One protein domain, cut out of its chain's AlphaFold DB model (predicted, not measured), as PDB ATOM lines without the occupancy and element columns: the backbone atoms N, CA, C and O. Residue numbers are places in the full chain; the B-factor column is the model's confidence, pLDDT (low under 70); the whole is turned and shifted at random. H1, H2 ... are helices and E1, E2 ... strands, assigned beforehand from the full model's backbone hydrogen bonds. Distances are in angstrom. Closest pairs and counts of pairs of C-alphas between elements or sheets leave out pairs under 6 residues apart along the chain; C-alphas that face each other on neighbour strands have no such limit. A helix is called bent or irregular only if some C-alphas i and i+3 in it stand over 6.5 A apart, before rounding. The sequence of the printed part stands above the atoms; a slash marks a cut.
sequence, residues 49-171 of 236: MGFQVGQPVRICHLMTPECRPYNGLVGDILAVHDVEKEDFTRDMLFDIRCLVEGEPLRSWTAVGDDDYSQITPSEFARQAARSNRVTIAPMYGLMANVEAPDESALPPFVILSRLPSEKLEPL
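AT A GLANCE: This is residues 49 to 171 of the 236 residues of the protein "Hypothetical protein" of Alexandrium andersonii (UniProt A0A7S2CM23). A strongly twisted sheet of five strands has one kinked helix, H1, packed on it over E2. The turn of the E2 and E3 hairpin, at Asp 87, makes one end of the long axis, and the loop around Pro 149 makes the other. The printed part has 123 residues, in the order E1, E2, E3, H1, E4, E5; the sheet runs E4, E3, E2, E1, E5, antiparallel throughout. The class is mixed, with 54 residues in named elements, under half. It is compact, radius of gyration of the C-alphas 15.0 A, yet elongated, spanning 52 by 32 by 25 A.

HOW THE PARTS SIT: E1, residues 56 to 59, and E2, residues 74 to 84, form a hairpin, with N 57 and O 75 at 2.8 A. E2 bends by 65 degrees at residue 78 and forms a second hairpin with E3, residues 90 to 99, where N 78 and O 95 are 2.7 A apart. E1, E2 and E3 are a meander, each strand the antiparallel neighbour of the one before. H1, residues 123 to 140, is on the sheet at a height of 4.9 A, along E2 at 10 degrees on the local plane; their closest C-alphas, of Gly 75 and Ala 125, are 5.0 A apart. H1 has a kink of 50 degrees near residue 131 and is only just irregular, C-alphas 127 and 130 being 7.0 A apart; 9 of its 14 O i to N i+4 pairs are within hydrogen-bond range. Edge strand E4, residues 157 to 164, pairs with E3, N 98 and O 158 at 2.8 A. Edge strand E5, residues 168 to 170, pairs with E1, N 58 and O 169 at 2.8 A.

IN THESE COORDINATES: E1 begins at C-alpha 56, (41.183, 15.931, -5.298). E2 measures 27.3 A, E3 29.2 A, H1 25.6 A and E4 19.9 A. E5 ends at C-alpha 170, (44.253, 10.777, -7.224).

THE WHOLE: The farthest C-alphas, of Asp 87 and Pro 149, are 52.3 A apart. The printed part has no cut. The links E1 to E2, E3 to H1 and H1 to E4 are long. Residues 102 to 117 and 144 to 152 have pLDDT under 70.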
ATOM      1  N   MET A  49      37.040   4.384  -8.124       82.62
ATOM      2  CA  MET A  49      37.500   4.846  -6.808       82.62
ATOM      3  C   MET A  49      38.699   5.804  -6.949       82.62
ATOM      4  O   MET A  49      39.689   5.466  -7.592       82.62
ATOM      5  N   GLY A  50      38.592   6.999  -6.360       85.50
ATOM      6  CA  GLY A  50      39.580   8.080  -6.496       85.50
ATOM      7  C   GLY A  50      39.303   9.088  -7.622       85.50
ATOM      8  O   GLY A  50      39.892  10.161  -7.609       85.50
ATOM      9  N   PHE A  51      38.371   8.796  -8.532       91.69
ATOM     10  CA  PHE A  51      37.993   9.640  -9.674       91.69
ATOM     11  C   PHE A  51      36.515  10.061  -9.637       91.69
ATOM     12  O   PHE A  51      35.828  10.135 -10.655       91.69
ATOM     13  N   GLN A  52      35.994  10.291  -8.435       91.50
ATOM     14  CA  GLN A  52      34.616  10.735  -8.238       91.50
ATOM     15  C   GLN A  52      34.556  12.262  -8.215       91.50
ATOM     16  O   GLN A  52      35.519  12.918  -7.822       91.50
ATOM     17  N   VAL A  53      33.411  12.829  -8.594       91.38
ATOM     18  CA  VAL A  53      33.167  14.272  -8.482       91.38
ATOM     19  C   VAL A  53      33.453  14.750  -7.051       91.38
ATOM     20  O   VAL A  53      33.056  14.109  -6.078       91.38
ATOM     21  N   GLY A  54      34.185  15.855  -6.931       90.69
ATOM     22  CA  GLY A  54      34.665  16.438  -5.679       90.69
ATOM     23  C   GLY A  54      35.957  15.824  -5.129       90.69
ATOM     24  O   GLY A  54      36.470  16.322  -4.130       90.69
ATOM     25  N   GLN A  55      36.498  14.761  -5.738       93.12
ATOM     26  CA  GLN A  55      37.765  14.182  -5.290       93.12
ATOM     27  C   GLN A  55      38.962  15.003  -5.785       93.12
ATOM     28  O   GLN A  55      38.979  15.406  -6.955       93.12
ATOM     29  N   PRO A  56      39.979  15.214  -4.927       95.19
ATOM     30  CA  PRO A  56      41.183  15.931  -5.298       95.19
ATOM     31  C   PRO A  56      42.099  15.063  -6.160       95.19
ATOM     32  O   PRO A  56      42.447  13.929  -5.810       95.19
ATOM     33  N   VAL A  57      42.556  15.643  -7.260       96.44
ATOM     34  CA  VAL A  57      43.509  15.050  -8.192       96.44
ATOM     35  C   VAL A  57      44.639  16.027  -8.490       96.44
ATOM     36  O   VAL A  57      44.473  17.248  -8.444       96.44
ATOM     37  N   ARG A  58      45.803  15.481  -8.821       97.62
ATOM     38  CA  ARG A  58      46.946  16.225  -9.341       97.62
ATOM     39  C   ARG A  58      47.097  15.956 -10.829       97.62
ATOM     40  O   ARG A  58      47.082  14.807 -11.258       97.62
ATOM     41  N   ILE A  59      47.282  17.010 -11.607       97.88
ATOM     42  CA  ILE A  59      47.488  16.914 -13.050       97.88
ATOM     43  C   ILE A  59      48.944  16.548 -13.331       97.88
ATOM     44  O   ILE A  59      49.866  17.159 -12.783       97.88
ATOM     45  N   CYS A  60      49.175  15.559 -14.190       97.19
ATOM     46  CA  CYS A  60      50.507  15.068 -14.513       97.19
ATOM     47  C   CYS A  60      50.659  14.685 -15.994       97.19
ATOM     48  O   CYS A  60      49.699  14.427 -16.719       97.19
ATOM     49  N   HIS A  61      51.913  14.626 -16.449       95.81
ATOM     50  CA  HIS A  61      52.306  14.084 -17.755       95.81
ATOM     51  C   HIS A  61      51.631  14.724 -18.989       95.81
ATOM     52  O   HIS A  61      51.458  14.058 -20.020       95.81
ATOM     53  N   LEU A  62      51.273  16.009 -18.924       95.75
ATOM     54  CA  LEU A  62      50.880  16.804 -20.086       95.75
ATOM     55  C   LEU A  62      52.125  17.117 -20.923       95.75
ATOM     56  O   LEU A  62      53.041  17.807 -20.467       95.75
ATOM     57  N   MET A  63      52.172  16.566 -22.136       93.06
ATOM     58  CA  MET A  63      53.362  16.613 -22.993       93.06
ATOM     59  C   MET A  63      53.382  17.828 -23.925       93.06
ATOM     60  O   MET A  63      54.465  18.321 -24.254       93.06
ATOM     61  N   THR A  64      52.204  18.324 -24.320       94.19
ATOM     62  CA  THR A  64      52.052  19.480 -25.211       94.19
ATOM     63  C   THR A  64      52.675  20.728 -24.575       94.19
ATOM     64  O   THR A  64      52.398  20.985 -23.401       94.19
ATOM     65  N   PRO A  65      53.491  21.517 -25.301       92.44
ATOM     66  CA  PRO A  65      54.170  22.694 -24.747       92.44
ATOM     67  C   PRO A  65      53.230  23.689 -24.061       92.44
ATOM     68  O   PRO A  65      53.556  24.191 -22.992       92.44
ATOM     69  N   GLU A  66      52.048  23.905 -24.635       91.00
ATOM     70  CA  GLU A  66      51.014  24.808 -24.112       91.00
ATOM     71  C   GLU A  66      50.374  24.290 -22.820       91.00
ATOM     72  O   GLU A  66      50.000  25.069 -21.949       91.00
ATOM     73  N   CYS A  67      50.286  22.965 -22.674       93.50
ATOM     74  CA  CYS A  67      49.656  22.326 -21.524       93.50
ATOM     75  C   CYS A  67      50.654  21.976 -20.413       93.50
ATOM     76  O   CYS A  67      50.267  21.704 -19.277       93.50
ATOM     77  N   ARG A  68      51.954  21.969 -20.727       93.88
ATOM     78  CA  ARG A  68      53.026  21.627 -19.790       93.88
ATOM     79  C   ARG A  68      53.013  22.468 -18.502       93.88
ATOM     80  O   ARG A  68      53.295  21.867 -17.463       93.88
ATOM     81  N   PRO A  69      52.685  23.778 -18.518       94.44
ATOM     82  CA  PRO A  69      52.590  24.582 -17.300       94.44
ATOM     83  C   PRO A  69      51.549  24.073 -16.301       94.44
ATOM     84  O   PRO A  69      51.727  24.266 -15.107       94.44
ATOM     85  N   TYR A  70      50.502  23.374 -16.749       96.06
ATOM     86  CA  TYR A  70      49.465  22.853 -15.853       96.06
ATOM     87  C   TYR A  70      49.878  21.565 -15.121       96.06
ATOM     88  O   TYR A  70      49.153  21.084 -14.250       96.06
ATOM     89  N   ASN A  71      51.042  20.990 -15.443       96.69
ATOM     90  CA  ASN A  71      51.563  19.847 -14.702       96.69
ATOM     91  C   ASN A  71      51.888  20.238 -13.260       96.69
ATOM     92  O   ASN A  71      52.603  21.201 -12.995       96.69
ATOM     93  N   GLY A  72      51.426  19.420 -12.324       96.06
ATOM     94  CA  GLY A  72      51.618  19.619 -10.899       96.06
ATOM     95  C   GLY A  72      50.494  20.393 -10.222       96.06
ATOM     96  O   GLY A  72      50.460  20.372  -8.993       96.06
ATOM     97  N   LEU A  73      49.574  20.997 -10.984       97.00
ATOM     98  CA  LEU A  73      48.394  21.640 -10.418       97.00
ATOM     99  C   LEU A  73      47.506  20.621  -9.713       97.00
ATOM    100  O   LEU A  73      47.351  19.484 -10.168       97.00
ATOM    101  N   VAL A  74      46.913  21.055  -8.608       97.25
ATOM    102  CA  VAL A  74      45.990  20.250  -7.807       97.25
ATOM    103  C   VAL A  74      44.611  20.885  -7.848       97.25
ATOM    104  O   VAL A  74      44.464  22.093  -7.656       97.25
ATOM    105  N   GLY A  75      43.596  20.075  -8.108       95.62
ATOM    106  CA  GLY A  75      42.217  20.525  -8.210       95.62
ATOM    107  C   GLY A  75      41.228  19.411  -7.915       95.62
ATOM    108  O   GLY A  75      41.620  18.270  -7.691       95.62
ATOM    109  N   ASP A  76      39.947  19.751  -7.932       94.56
ATOM    110  CA  ASP A  76      38.864  18.795  -7.702       94.56
ATOM    111  C   ASP A  76      38.183  18.424  -9.016       94.56
ATOM    112  O   ASP A  76      38.023  19.269  -9.902       94.56
ATOM    113  N   ILE A  77      37.737  17.172  -9.125       94.44
ATOM    114  CA  ILE A  77      36.923  16.719 -10.258       94.44
ATOM    115  C   ILE A  77      35.556  17.409 -10.199       94.44
ATOM    116  O   ILE A  77      34.806  17.232  -9.241       94.44
ATOM    117  N   LEU A  78      35.213  18.167 -11.233       92.19
ATOM    118  CA  LEU A  78      33.904  18.789 -11.405       92.19
ATOM    119  C   LEU A  78      32.909  17.856 -12.089       92.19
ATOM    120  O   LEU A  78      31.777  17.708 -11.641       92.19
ATOM    121  N   ALA A  79      33.340  17.221 -13.173       91.31
ATOM    122  CA  ALA A  79      32.489  16.375 -13.992       91.31
ATOM    123  C   ALA A  79      33.265  15.163 -14.503       91.31
ATOM    124  O   ALA A  79      34.474  15.230 -14.735       91.31
ATOM    125  N   VAL A  80      32.538  14.062 -14.679       92.75
ATOM    126  CA  VAL A  80      33.017  12.835 -15.313       92.75
ATOM    127  C   VAL A  80      32.188  12.632 -16.571       92.75
ATOM    128  O   VAL A  80      30.959  12.637 -16.517       92.75
ATOM    129  N   HIS A  81      32.867  12.468 -17.697       91.75
ATOM    130  CA  HIS A  81      32.264  12.276 -19.003       91.75
ATOM    131  C   HIS A  81      32.626  10.898 -19.533       91.75
ATOM    132  O   HIS A  81      33.803  10.616 -19.748       91.75
ATOM    133  N   ASP A  82      31.616  10.083 -19.817       92.38
ATOM    134  CA  ASP A  82      31.791   8.834 -20.551       92.38
ATOM    135  C   ASP A  82      31.670   9.115 -22.053       92.38
ATOM    136  O   ASP A  82      30.613   9.525 -22.537       92.38
ATOM    137  N   VAL A  83      32.757   8.914 -22.798       92.38
ATOM    138  CA  VAL A  83      32.799   9.074 -24.256       92.38
ATOM    139  C   VAL A  83      32.983   7.707 -24.901       92.38
ATOM    140  O   VAL A  83      33.969   7.017 -24.654       92.38
ATOM    141  N   GLU A  84      32.028   7.307 -25.735       93.25
ATOM    142  CA  GLU A  84      32.131   6.092 -26.543       93.25
ATOM    143  C   GLU A  84      32.940   6.374 -27.817       93.25
ATOM    144  O   GLU A  84      32.685   7.346 -28.529       93.25
ATOM    145  N   LYS A  85      33.942   5.538 -28.080       91.50
ATOM    146  CA  LYS A  85      34.779   5.574 -29.284       91.50
ATOM    147  C   LYS A  85      34.159   4.753 -30.410       91.50
ATOM    148  O   LYS A  85      33.315   3.893 -30.178       91.50
ATOM    149  N   GLU A  86      34.673   4.948 -31.623       93.75
ATOM    150  CA  GLU A  86      34.298   4.168 -32.814       93.75
ATOM    151  C   GLU A  86      34.500   2.652 -32.623       93.75
ATOM    152  O   GLU A  86      33.733   1.853 -33.154       93.75
ATOM    153  N   ASP A  87      35.465   2.257 -31.787       93.19
ATOM    154  CA  ASP A  87      35.754   0.856 -31.449       93.19
ATOM    155  C   ASP A  87      34.812   0.264 -30.375       93.19
ATOM    156  O   ASP A  87      35.107  -0.792 -29.813       93.19
ATOM    157  N   PHE A  88      33.718   0.953 -30.021       89.94
ATOM    158  CA  PHE A  88      32.797   0.612 -28.915       89.94
ATOM    159  C   PHE A  88      33.451   0.555 -27.525       89.94
ATOM    160  O   PHE A  88      32.874   0.057 -26.554       89.94
ATOM    161  N   THR A  89      34.675   1.064 -27.403       89.81
ATOM    162  CA  THR A  89      35.335   1.256 -26.112       89.81
ATOM    163  C   THR A  89      34.855   2.560 -25.482       89.81
ATOM    164  O   THR A  89      34.495   3.505 -26.183       89.81
ATOM    165  N   ARG A  90      34.808   2.612 -24.147       88.44
ATOM    166  CA  ARG A  90      34.412   3.811 -23.402       88.44
ATOM    167  C   ARG A  90      35.625   4.414 -22.721       88.44
ATOM    168  O   ARG A  90      36.286   3.734 -21.937       88.44
ATOM    169  N   ASP A  91      35.864   5.684 -22.995       91.69
ATOM    170  CA  ASP A  91      36.855   6.496 -22.308       91.69
ATOM    171  C   ASP A  91      36.171   7.389 -21.280       91.69
ATOM    172  O   ASP A  91      35.124   7.980 -21.546       91.69
ATOM    173  N   MET A  92      36.804   7.526 -20.118       92.25
ATOM    174  CA  MET A  92      36.395   8.488 -19.103       92.25
ATOM    175  C   MET A  92      37.268   9.730 -19.202       92.25
ATOM    176  O   MET A  92      38.494   9.646 -19.104       92.25
ATOM    177  N   LEU A  93      36.620  10.876 -19.363       95.56
ATOM    178  CA  LEU A  93      37.253  12.185 -19.395       95.56
ATOM    179  C   LEU A  93      36.747  13.026 -18.221       95.56
ATOM    180  O   LEU A  93      35.594  12.918 -17.816       95.56
ATOM    181  N   PHE A  94      37.603  13.882 -17.686       95.00
ATOM    182  CA  PHE A  94      37.374  14.579 -16.428       95.00
ATOM    183  C   PHE A  94      37.566  16.079 -16.607       95.00
ATOM    184  O   PHE A  94      38.539  16.518 -17.223       95.00
ATOM    185  N   ASP A  95      36.663  16.855 -16.019       94.88
ATOM    186  CA  ASP A  95      36.828  18.301 -15.897       94.88
ATOM    187  C   ASP A  95      37.342  18.613 -14.497       94.88
ATOM    188  O   ASP A  95      36.731  18.204 -13.512       94.88
ATOM    189  N   ILE A  96      38.472  19.309 -14.397       95.31
ATOM    190  CA  ILE A  96      39.169  19.562 -13.132       95.31
ATOM    191  C   ILE A  96      39.188  21.056 -12.843       95.31
ATOM    192  O   ILE A  96      39.622  21.838 -13.684       95.31
ATOM    193  N   ARG A  97      38.785  21.452 -11.632       94.06
ATOM    194  CA  ARG A  97      38.895  22.834 -11.145       94.06
ATOM    195  C   ARG A  97      40.093  22.990 -10.228       94.06
ATOM    196  O   ARG A  97      40.088  22.485  -9.106       94.06
ATOM    197  N   CYS A  98      41.079  23.753 -10.673       94.75
ATOM    198  CA  CYS A  98      42.247  24.132  -9.890       94.75
ATOM    199  C   CYS A  98      42.047  25.540  -9.330       94.75
ATOM    200  O   CYS A  98      41.972  26.507 -10.086       94.75
ATOM    201  N   LEU A  99      41.967  25.665  -8.006       92.12
ATOM    202  CA  LEU A  99      41.886  26.973  -7.358       92.12
ATOM    203  C   LEU A  99      43.212  27.725  -7.493       92.12
ATOM    204  O   LEU A  99      44.278  27.117  -7.394       92.12
ATOM    205  N   VAL A 100      43.133  29.036  -7.697       89.31
ATOM    206  CA  VAL A 100      44.276  29.963  -7.705       89.31
ATOM    207  C   VAL A 100      44.216  30.864  -6.469       89.31
ATOM    208  O   VAL A 100      45.247  31.183  -5.876       89.31
ATOM    209  N   GLU A 101      43.008  31.202  -6.025       82.81
ATOM    210  CA  GLU A 101      42.757  31.932  -4.785       82.81
ATOM    211  C   GLU A 101      42.345  30.973  -3.658       82.81
ATOM    212  O   GLU A 101      41.608  30.009  -3.867       82.81
ATOM    213  N   GLY A 102      42.877  31.203  -2.452       64.00
ATOM    214  CA  GLY A 102      42.622  30.345  -1.286       64.00
ATOM    215  C   GLY A 102      41.281  30.613  -0.599       64.00
ATOM    216  O   GLY A 102      40.731  29.722   0.047       64.00
ATOM    217  N   GLU A 103      40.746  31.819  -0.766       63.69
ATOM    218  CA  GLU A 103      39.433  32.225  -0.274       63.69
ATOM    219  C   GLU A 103      38.480  32.343  -1.468       63.69
ATOM    220  O   GLU A 103      38.870  32.904  -2.494       63.69
ATOM    221  N   PRO A 104      37.235  31.849  -1.372       55.72
ATOM    222  CA  PRO A 104      36.226  32.106  -2.387       55.72
ATOM    223  C   PRO A 104      35.891  33.601  -2.353       55.72
ATOM    224  O   PRO A 104      35.053  34.052  -1.566       55.72
ATOM    225  N   LEU A 105      36.577  34.393  -3.178       51.56
ATOM    226  CA  LEU A 105      36.300  35.813  -3.304       51.56
ATOM    227  C   LEU A 105      34.837  35.987  -3.717       51.56
ATOM    228  O   LEU A 105      34.328  35.405  -4.674       51.56
ATOM    229  N   ARG A 106      34.137  36.735  -2.864       46.41
ATOM    230  CA  ARG A 106      32.706  37.026  -2.893       46.41
ATOM    231  C   ARG A 106      32.203  37.242  -4.322       46.41
ATOM    232  O   ARG A 106      32.533  38.248  -4.937       46.41
ATOM    233  N   SER A 107      31.328  36.337  -4.756       44.78
ATOM    234  CA  SER A 107      30.459  36.354  -5.950       44.78
ATOM    235  C   SER A 107      30.741  35.217  -6.936       44.78
ATOM    236  O   SER A 107      31.064  35.406  -8.104       44.78
ATOM    237  N   TRP A 108      30.434  33.998  -6.486       49.69
ATOM    238  CA  TRP A 108      30.177  32.852  -7.371       49.69
ATOM    239  C   TRP A 108      29.065  33.118  -8.409       49.69
ATOM    240  O   TRP A 108      28.859  32.323  -9.313       49.69
ATOM    241  N   THR A 109      28.358  34.242  -8.283       47.16
ATOM    242  CA  THR A 109      27.250  34.700  -9.123       47.16
ATOM    243  C   THR A 109      27.668  35.369 -10.438       47.16
ATOM    244  O   THR A 109      26.788  35.764 -11.195       47.16
ATOM    245  N   ALA A 110      28.965  35.551 -10.723       47.91
ATOM    246  CA  ALA A 110      29.413  36.278 -11.921       47.91
ATOM    247  C   ALA A 110      29.711  35.392 -13.147       47.91
ATOM    248  O   ALA A 110      29.775  35.905 -14.264       47.91
ATOM    249  N   VAL A 111      29.864  34.076 -12.974       48.94
ATOM    250  CA  VAL A 111      30.019  33.133 -14.092       48.94
ATOM    251  C   VAL A 111      28.709  32.366 -14.194       48.94
ATOM    252  O   VAL A 111      28.373  31.622 -13.279       48.94
ATOM    253  N   GLY A 112      27.944  32.594 -15.265       49.91
ATOM    254  CA  GLY A 112      26.618  32.001 -15.510       49.91
ATOM    255  C   GLY A 112      26.632  30.496 -15.796       49.91
ATOM    256  O   GLY A 112      25.875  30.033 -16.641       49.91
ATOM    257  N   ASP A 113      27.510  29.756 -15.126       50.56
ATOM    258  CA  ASP A 113      27.712  28.322 -15.269       50.56
ATOM    259  C   ASP A 113      27.315  27.662 -13.938       50.56
ATOM    260  O   ASP A 113      28.141  27.305 -13.089       50.56
ATOM    261  N   ASP A 114      25.997  27.618 -13.715       59.91
ATOM    262  CA  ASP A 114      25.338  27.176 -12.475       59.91
ATOM    263  C   ASP A 114      25.716  25.743 -12.056       59.91
ATOM    264  O   ASP A 114      25.587  25.378 -10.883       59.91
ATOM    265  N   ASP A 115      26.231  24.934 -12.983       64.06
ATOM    266  CA  ASP A 115      26.532  23.524 -12.742       64.06
ATOM    267  C   ASP A 115      27.836  23.320 -11.948       64.06
ATOM    268  O   ASP A 115      27.957  22.368 -11.173       64.06
ATOM    269  N   TYR A 116      28.809  24.235 -12.060       66.62
ATOM    270  CA  TYR A 116      30.128  24.077 -11.425       66.62
ATOM    271  C   TYR A 116      30.256  24.769 -10.062       66.62
ATOM    272  O   TYR A 116      31.195  24.489  -9.304       66.62
ATOM    273  N   SER A 117      29.327  25.668  -9.730       67.06
ATOM    274  CA  SER A 117      29.315  26.408  -8.460       67.06
ATOM    275  C   SER A 117      28.893  25.543  -7.266       67.06
ATOM    276  O   SER A 117      29.253  25.828  -6.127       67.06
ATOM    277  N   GLN A 118      28.184  24.440  -7.517       73.94
ATOM    278  CA  GLN A 118      27.616  23.585  -6.469       73.94
ATOM    279  C   GLN A 118      28.659  22.708  -5.765       73.94
ATOM    280  O   GLN A 118      28.452  22.253  -4.638       73.94
ATOM    281  N   ILE A 119      29.796  22.453  -6.416       78.19
ATOM    282  CA  ILE A 119      30.821  21.558  -5.882       78.19
ATOM    283  C   ILE A 119      31.704  22.350  -4.926       78.19
ATOM    284  O   ILE A 119      32.427  23.262  -5.334       78.19
ATOM    285  N   THR A 120      31.670  21.985  -3.646       86.38
ATOM    286  CA  THR A 120      32.509  22.608  -2.615       86.38
ATOM    287  C   THR A 120      33.972  22.196  -2.806       86.38
ATOM    288  O   THR A 120      34.234  20.998  -2.923       86.38
ATOM    289  N   PRO A 121      34.934  23.138  -2.829       89.75
ATOM    290  CA  PRO A 121      36.343  22.792  -2.954       89.75
ATOM    291  C   PRO A 121      36.865  21.950  -1.785       89.75
ATOM    292  O   PRO A 121      36.600  22.249  -0.612       89.75
ATOM    293  N   SER A 122      37.664  20.935  -2.095       91.38
ATOM    294  CA  SER A 122      38.324  20.100  -1.096       91.38
ATOM    295  C   SER A 122      39.380  20.886  -0.309       91.38
ATOM    296  O   SER A 122      39.829  21.971  -0.692       91.38
ATOM    297  N   GLU A 123      39.784  20.351   0.842       91.12
ATOM    298  CA  GLU A 123      40.871  20.931   1.641       91.12
ATOM    299  C   GLU A 123      42.206  20.917   0.880       91.12
ATOM    300  O   GLU A 123      42.930  21.910   0.892       91.12
ATOM    301  N   PHE A 124      42.483  19.841   0.134       92.94
ATOM    302  CA  PHE A 124      43.682  19.722  -0.698       92.94
ATOM    303  C   PHE A 124      43.732  20.797  -1.784       92.94
ATOM    304  O   PHE A 124      44.770  21.435  -1.959       92.94
ATOM    305  N   ALA A 125      42.618  21.040  -2.482       92.06
ATOM    306  CA  ALA A 125      42.543  22.084  -3.500       92.06
ATOM    307  C   ALA A 125      42.755  23.484  -2.898       92.06
ATOM    308  O   ALA A 125      43.496  24.290  -3.462       92.06
ATOM    309  N   ARG A 126      42.172  23.761  -1.722       92.38
ATOM    310  CA  ARG A 126      42.373  25.032  -0.999       92.38
ATOM    311  C   ARG A 126      43.820  25.225  -0.553       92.38
ATOM    312  O   ARG A 126      44.386  26.295  -0.760       92.38
ATOM    313  N   GLN A 127      44.446  24.193   0.009       92.88
ATOM    314  CA  GLN A 127      45.847  24.252   0.433       92.88
ATOM    315  C   GLN A 127      46.797  24.438  -0.759       92.88
ATOM    316  O   GLN A 127      47.791  25.161  -0.663       92.88
ATOM    317  N   ALA A 128      46.484  23.811  -1.894       94.81
ATOM    318  CA  ALA A 128      47.278  23.914  -3.107       94.81
ATOM    319  C   ALA A 128      47.087  25.232  -3.872       94.81
ATOM    320  O   ALA A 128      47.919  25.532  -4.725       94.81
ATOM    321  N   ALA A 129      46.068  26.042  -3.556       92.69
ATOM    322  CA  ALA A 129      45.756  27.273  -4.285       92.69
ATOM    323  C   ALA A 129      46.970  28.208  -4.424       92.69
ATOM    324  O   ALA A 129      47.289  28.668  -5.520       92.69
ATOM    325  N   ARG A 130      47.743  28.393  -3.344       90.69
ATOM    326  CA  ARG A 130      48.976  29.199  -3.378       90.69
ATOM    327  C   ARG A 130      50.026  28.625  -4.334       90.69
ATOM    328  O   ARG A 130      50.667  29.382  -5.055       90.69
ATOM    329  N   SER A 131      50.207  27.304  -4.350       93.75
ATOM    330  CA  SER A 131      51.140  26.653  -5.278       93.75
ATOM    331  C   SER A 131      50.652  26.765  -6.719       93.75
ATOM    332  O   SER A 131      51.435  27.101  -7.602       93.75
ATOM    333  N   ASN A 132      49.361  26.527  -6.953       94.69
ATOM    334  CA  ASN A 132      48.746  26.659  -8.268       94.69
ATOM    335  C   ASN A 132      48.927  28.081  -8.813       94.69
ATOM    336  O   ASN A 132      49.296  28.253  -9.972       94.69
ATOM    337  N   ARG A 133      48.750  29.100  -7.964       90.19
ATOM    338  CA  ARG A 133      48.984  30.506  -8.309       90.19
ATOM    339  C   ARG A 133      50.405  30.761  -8.787       90.19
ATOM    340  O   ARG A 133      50.577  31.377  -9.831       90.19
ATOM    341  N   VAL A 134      51.411  30.274  -8.062       90.62
ATOM    342  CA  VAL A 134      52.828  30.424  -8.445       90.62
ATOM    343  C   VAL A 134      53.089  29.810  -9.823       90.62
ATOM    344  O   VAL A 134      53.824  30.382 -10.625       90.62
ATOM    345  N   THR A 135      52.456  28.675 -10.120       91.94
ATOM    346  CA  THR A 135      52.578  27.989 -11.410       91.94
ATOM    347  C   THR A 135      51.857  28.722 -12.546       91.94
ATOM    348  O   THR A 135      52.392  28.806 -13.651       91.94
ATOM    349  N   ILE A 136      50.664  29.266 -12.293       91.06
ATOM    350  CA  ILE A 136      49.820  29.920 -13.303       91.06
ATOM    351  C   ILE A 136      50.226  31.376 -13.565       91.06
ATOM    352  O   ILE A 136      50.126  31.838 -14.700       91.06
ATOM    353  N   ALA A 137      50.713  32.105 -12.558       89.69
ATOM    354  CA  ALA A 137      51.008  33.538 -12.659       89.69
ATOM    355  C   ALA A 137      51.896  33.931 -13.863       89.69
ATOM    356  O   ALA A 137      51.528  34.876 -14.570       89.69
ATOM    357  N   PRO A 138      52.980  33.195 -14.191       89.38
ATOM    358  CA  PRO A 138      53.798  33.490 -15.368       89.38
ATOM    359  C   PRO A 138      53.030  33.452 -16.696       89.38
ATOM    360  O   PRO A 138      53.386  34.175 -17.622       89.38
ATOM    361  N   MET A 139      51.965  32.648 -16.797       87.94
ATOM    362  CA  MET A 139      51.140  32.551 -18.009       87.94
ATOM    363  C   MET A 139      50.349  33.836 -18.278       87.94
ATOM    364  O   MET A 139      50.034  34.134 -19.425       87.94
ATOM    365  N   TYR A 140      50.075  34.610 -17.227       85.69
ATOM    366  CA  TYR A 140      49.393  35.903 -17.285       85.69
ATOM    367  C   TYR A 140      50.382  37.081 -17.288       85.69
ATOM    368  O   TYR A 140      49.989  38.226 -17.085       85.69
ATOM    369  N   GLY A 141      51.678  36.819 -17.498       84.56
ATOM    370  CA  GLY A 141      52.716  37.850 -17.493       84.56
ATOM    371  C   GLY A 141      53.047  38.402 -16.102       84.56
ATOM    372  O   GLY A 141      53.719  39.429 -16.001       84.56
ATOM    373  N   LEU A 142      52.604  37.736 -15.031       83.00
ATOM    374  CA  LEU A 142      52.889  38.128 -13.653       83.00
ATOM    375  C   LEU A 142      54.118  37.388 -13.114       83.00
ATOM    376  O   LEU A 142      54.349  36.209 -13.383       83.00
ATOM    377  N   MET A 143      54.914  38.090 -12.310       76.81
ATOM    378  CA  MET A 143      56.063  37.507 -11.615       76.81
ATOM    379  C   MET A 143      55.578  36.573 -10.498       76.81
ATOM    380  O   MET A 143      54.821  36.989  -9.624       76.81
ATOM    381  N   ALA A 144      56.067  35.330 -10.479       66.12
ATOM    382  CA  ALA A 144      55.619  34.272  -9.563       66.12
ATOM    383  C   ALA A 144      55.812  34.572  -8.057       66.12
ATOM    384  O   ALA A 144      55.180  33.933  -7.219       66.12
ATOM    385  N   ASN A 145      56.677  35.537  -7.716       61.41
ATOM    386  CA  ASN A 145      57.099  35.840  -6.342       61.41
ATOM    387  C   ASN A 145      56.563  37.164  -5.787       61.41
ATOM    388  O   ASN A 145      56.931  37.545  -4.678       61.41
ATOM    389  N   VAL A 146      55.746  37.895  -6.543       54.78
ATOM    390  CA  VAL A 146      55.187  39.150  -6.048       54.78
ATOM    391  C   VAL A 146      53.823  38.819  -5.467       54.78
ATOM    392  O   VAL A 146      52.935  38.362  -6.187       54.78
ATOM    393  N   GLU A 147      53.655  39.039  -4.161       58.25
ATOM    394  CA  GLU A 147      52.352  39.316  -3.549       58.25
ATOM    395  C   GLU A 147      51.820  40.587  -4.222       58.25
ATOM    396  O   GLU A 147      51.959  41.699  -3.720       58.25
ATOM    397  N   ALA A 148      51.393  40.441  -5.475       54.00
ATOM    398  CA  ALA A 148      51.025  41.557  -6.311       54.00
ATOM    399  C   ALA A 148      49.728  42.117  -5.727       54.00
ATOM    400  O   ALA A 148      48.771  41.353  -5.590       54.00
ATOM    401  N   PRO A 149      49.679  43.416  -5.388       54.81
ATOM    402  CA  PRO A 149      48.451  44.055  -4.924       54.81
ATOM    403  C   PRO A 149      47.330  43.999  -5.981       54.81
ATOM    404  O   PRO A 149      46.165  44.145  -5.631       54.81
ATOM    405  N   ASP A 150      47.670  43.708  -7.243       58.88
ATOM    406  CA  ASP A 150      46.740  43.397  -8.333       58.88
ATOM    407  C   ASP A 150      46.324  41.913  -8.326       58.88
ATOM    408  O   ASP A 150      46.454  41.199  -9.323       58.88
ATOM    409  N   GLU A 151      45.813  41.418  -7.194       57.03
ATOM    410  CA  GLU A 151      45.239  40.063  -7.111       57.03
ATOM    411  C   GLU A 151      44.092  39.862  -8.112       57.03
ATOM    412  O   GLU A 151      43.892  38.762  -8.613       57.03
ATOM    413  N   SER A 152      43.433  40.952  -8.517       64.31
ATOM    414  CA  SER A 152      42.374  40.967  -9.529       64.31
ATOM    415  C   SER A 152      42.816  40.580 -10.943       64.31
ATOM    416  O   SER A 152      41.963  40.408 -11.810       64.31
ATOM    417  N   ALA A 153      44.122  40.515 -11.223       73.31
ATOM    418  CA  ALA A 153      44.620  40.183 -12.557       73.31
ATOM    419  C   ALA A 153      44.603  38.673 -12.849       73.31
ATOM    420  O   ALA A 153      44.633  38.280 -14.016       73.31
ATOM    421  N   LEU A 154      44.565  37.827 -11.814       82.06
ATOM    422  CA  LEU A 154      44.479  36.379 -11.975       82.06
ATOM    423  C   LEU A 154      43.033  35.902 -11.872       82.06
ATOM    424  O   LEU A 154      42.254  36.449 -11.096       82.06
ATOM    425  N   PRO A 155      42.655  34.858 -12.629       84.94
ATOM    426  CA  PRO A 155      41.361  34.237 -12.426       84.94
ATOM    427  C   PRO A 155      41.330  33.523 -11.062       84.94
ATOM    428  O   PRO A 155      42.344  32.950 -10.654       84.94
ATOM    429  N   PRO A 156      40.168  33.465 -10.386       84.12
ATOM    430  CA  PRO A 156      40.033  32.805  -9.081       84.12
ATOM    431  C   PRO A 156      40.318  31.295  -9.145       84.12
ATOM    432  O   PRO A 156      40.762  30.671  -8.176       84.12
ATOM    433  N   PHE A 157      40.074  30.691 -10.307       89.75
ATOM    434  CA  PHE A 157      40.344  29.290 -10.596       89.75
ATOM    435  C   PHE A 157      40.603  29.088 -12.091       89.75
ATOM    436  O   PHE A 157      40.241  29.914 -12.926       89.75
ATOM    437  N   VAL A 158      41.191  27.945 -12.426       91.56
ATOM    438  CA  VAL A 158      41.365  27.464 -13.799       91.56
ATOM    439  C   VAL A 158      40.642  26.127 -13.929       91.56
ATOM    440  O   VAL A 158      40.752  25.280 -13.041       91.56
ATOM    441  N   ILE A 159      39.902  25.934 -15.021       93.44
ATOM    442  CA  ILE A 159      39.272  24.651 -15.348       93.44
ATOM    443  C   ILE A 159      40.044  24.000 -16.490       93.44
ATOM    444  O   ILE A 159      40.278  24.626 -17.523       93.44
ATOM    445  N   LEU A 160      40.423  22.738 -16.306       94.56
ATOM    446  CA  LEU A 160      40.952  21.894 -17.370       94.56
ATOM    447  C   LEU A 160      39.908  20.850 -17.730       94.56
ATOM    448  O   LEU A 160      39.609  19.968 -16.928       94.56
ATOM    449  N   SER A 161      39.356  20.969 -18.932       95.00
ATOM    450  CA  SER A 161      38.281  20.100 -19.397       95.00
ATOM    451  C   SER A 161      38.803  18.869 -20.125       95.00
ATOM    452  O   SER A 161      39.841  18.910 -20.788       95.00
ATOM    453  N   ARG A 162      38.015  17.792 -20.067       95.25
ATOM    454  CA  ARG A 162      38.189  16.566 -20.855       95.25
ATOM    455  C   ARG A 162      39.574  15.917 -20.706       95.25
ATOM    456  O   ARG A 162      40.090  15.329 -21.654       95.25
ATOM    457  N   LEU A 163      40.175  15.996 -19.519       96.56
ATOM    458  CA  LEU A 163      41.431  15.308 -19.222       96.56
ATOM    459  C   LEU A 163      41.183  13.806 -19.052       96.56
ATOM    460  O   LEU A 163      40.240  13.440 -18.361       96.56
ATOM    461  N   PRO A 164      42.006  12.923 -19.626       96.06
ATOM    462  CA  PRO A 164      41.847  11.488 -19.430       96.06
ATOM    463  C   PRO A 164      42.506  11.037 -18.111       96.06
ATOM    464  O   PRO A 164      43.350  11.741 -17.543       96.06
ATOM    465  N   SER A 165      42.111   9.871 -17.591       94.50
ATOM    466  CA  SER A 165      42.520   9.407 -16.252       94.50
ATOM    467  C   SER A 165      44.029   9.210 -16.096       94.50
ATOM    468  O   SER A 165      44.560   9.438 -15.015       94.50
ATOM    469  N   GLU A 166      44.761   8.856 -17.153       95.69
ATOM    470  CA  GLU A 166      46.218   8.677 -17.113       95.69
ATOM    471  C   GLU A 166      47.006   9.983 -16.913       95.69
ATOM    472  O   GLU A 166      48.216   9.951 -16.670       95.69
ATOM    473  N   LYS A 167      46.338  11.135 -17.042       97.38
ATOM    474  CA  LYS A 167      46.904  12.469 -16.779       97.38
ATOM    475  C   LYS A 167      46.573  12.984 -15.387       97.38
ATOM    476  O   LYS A 167      46.851  14.143 -15.083       97.38
ATOM    477  N   LEU A 168      45.968  12.142 -14.560       96.44
ATOM    478  CA  LEU A 168      45.456  12.500 -13.253       96.44
ATOM    479  C   LEU A 168      45.964  11.510 -12.205       96.44
ATOM    480  O   LEU A 168      45.863  10.295 -12.347       96.44
ATOM    481  N   GLU A 169      46.497  12.049 -11.119       95.69
ATOM    482  CA  GLU A 169      46.941  11.294  -9.955       95.69
ATOM    483  C   GLU A 169      45.980  11.571  -8.784       95.69
ATOM    484  O   GLU A 169      45.903  12.711  -8.318       95.69
ATOM    485  N   PRO A 170      45.218  10.573  -8.300       94.12
ATOM    486  CA  PRO A 170      44.253  10.777  -7.224       94.12
ATOM    487  C   PRO A 170      44.951  10.949  -5.872       94.12
ATOM    488  O   PRO A 170      45.643  10.048  -5.394       94.12
ATOM    489  N   LEU A 171      44.709  12.081  -5.210       91.12
ATOM    490  CA  LEU A 171      45.349  12.421  -3.933       91.12
ATOM    491  C   LEU A 171      44.635  11.805  -2.718       91.12
ATOM    492  O   LEU A 171      45.236  11.631  -1.661       91.12
TER     493      LEU A 171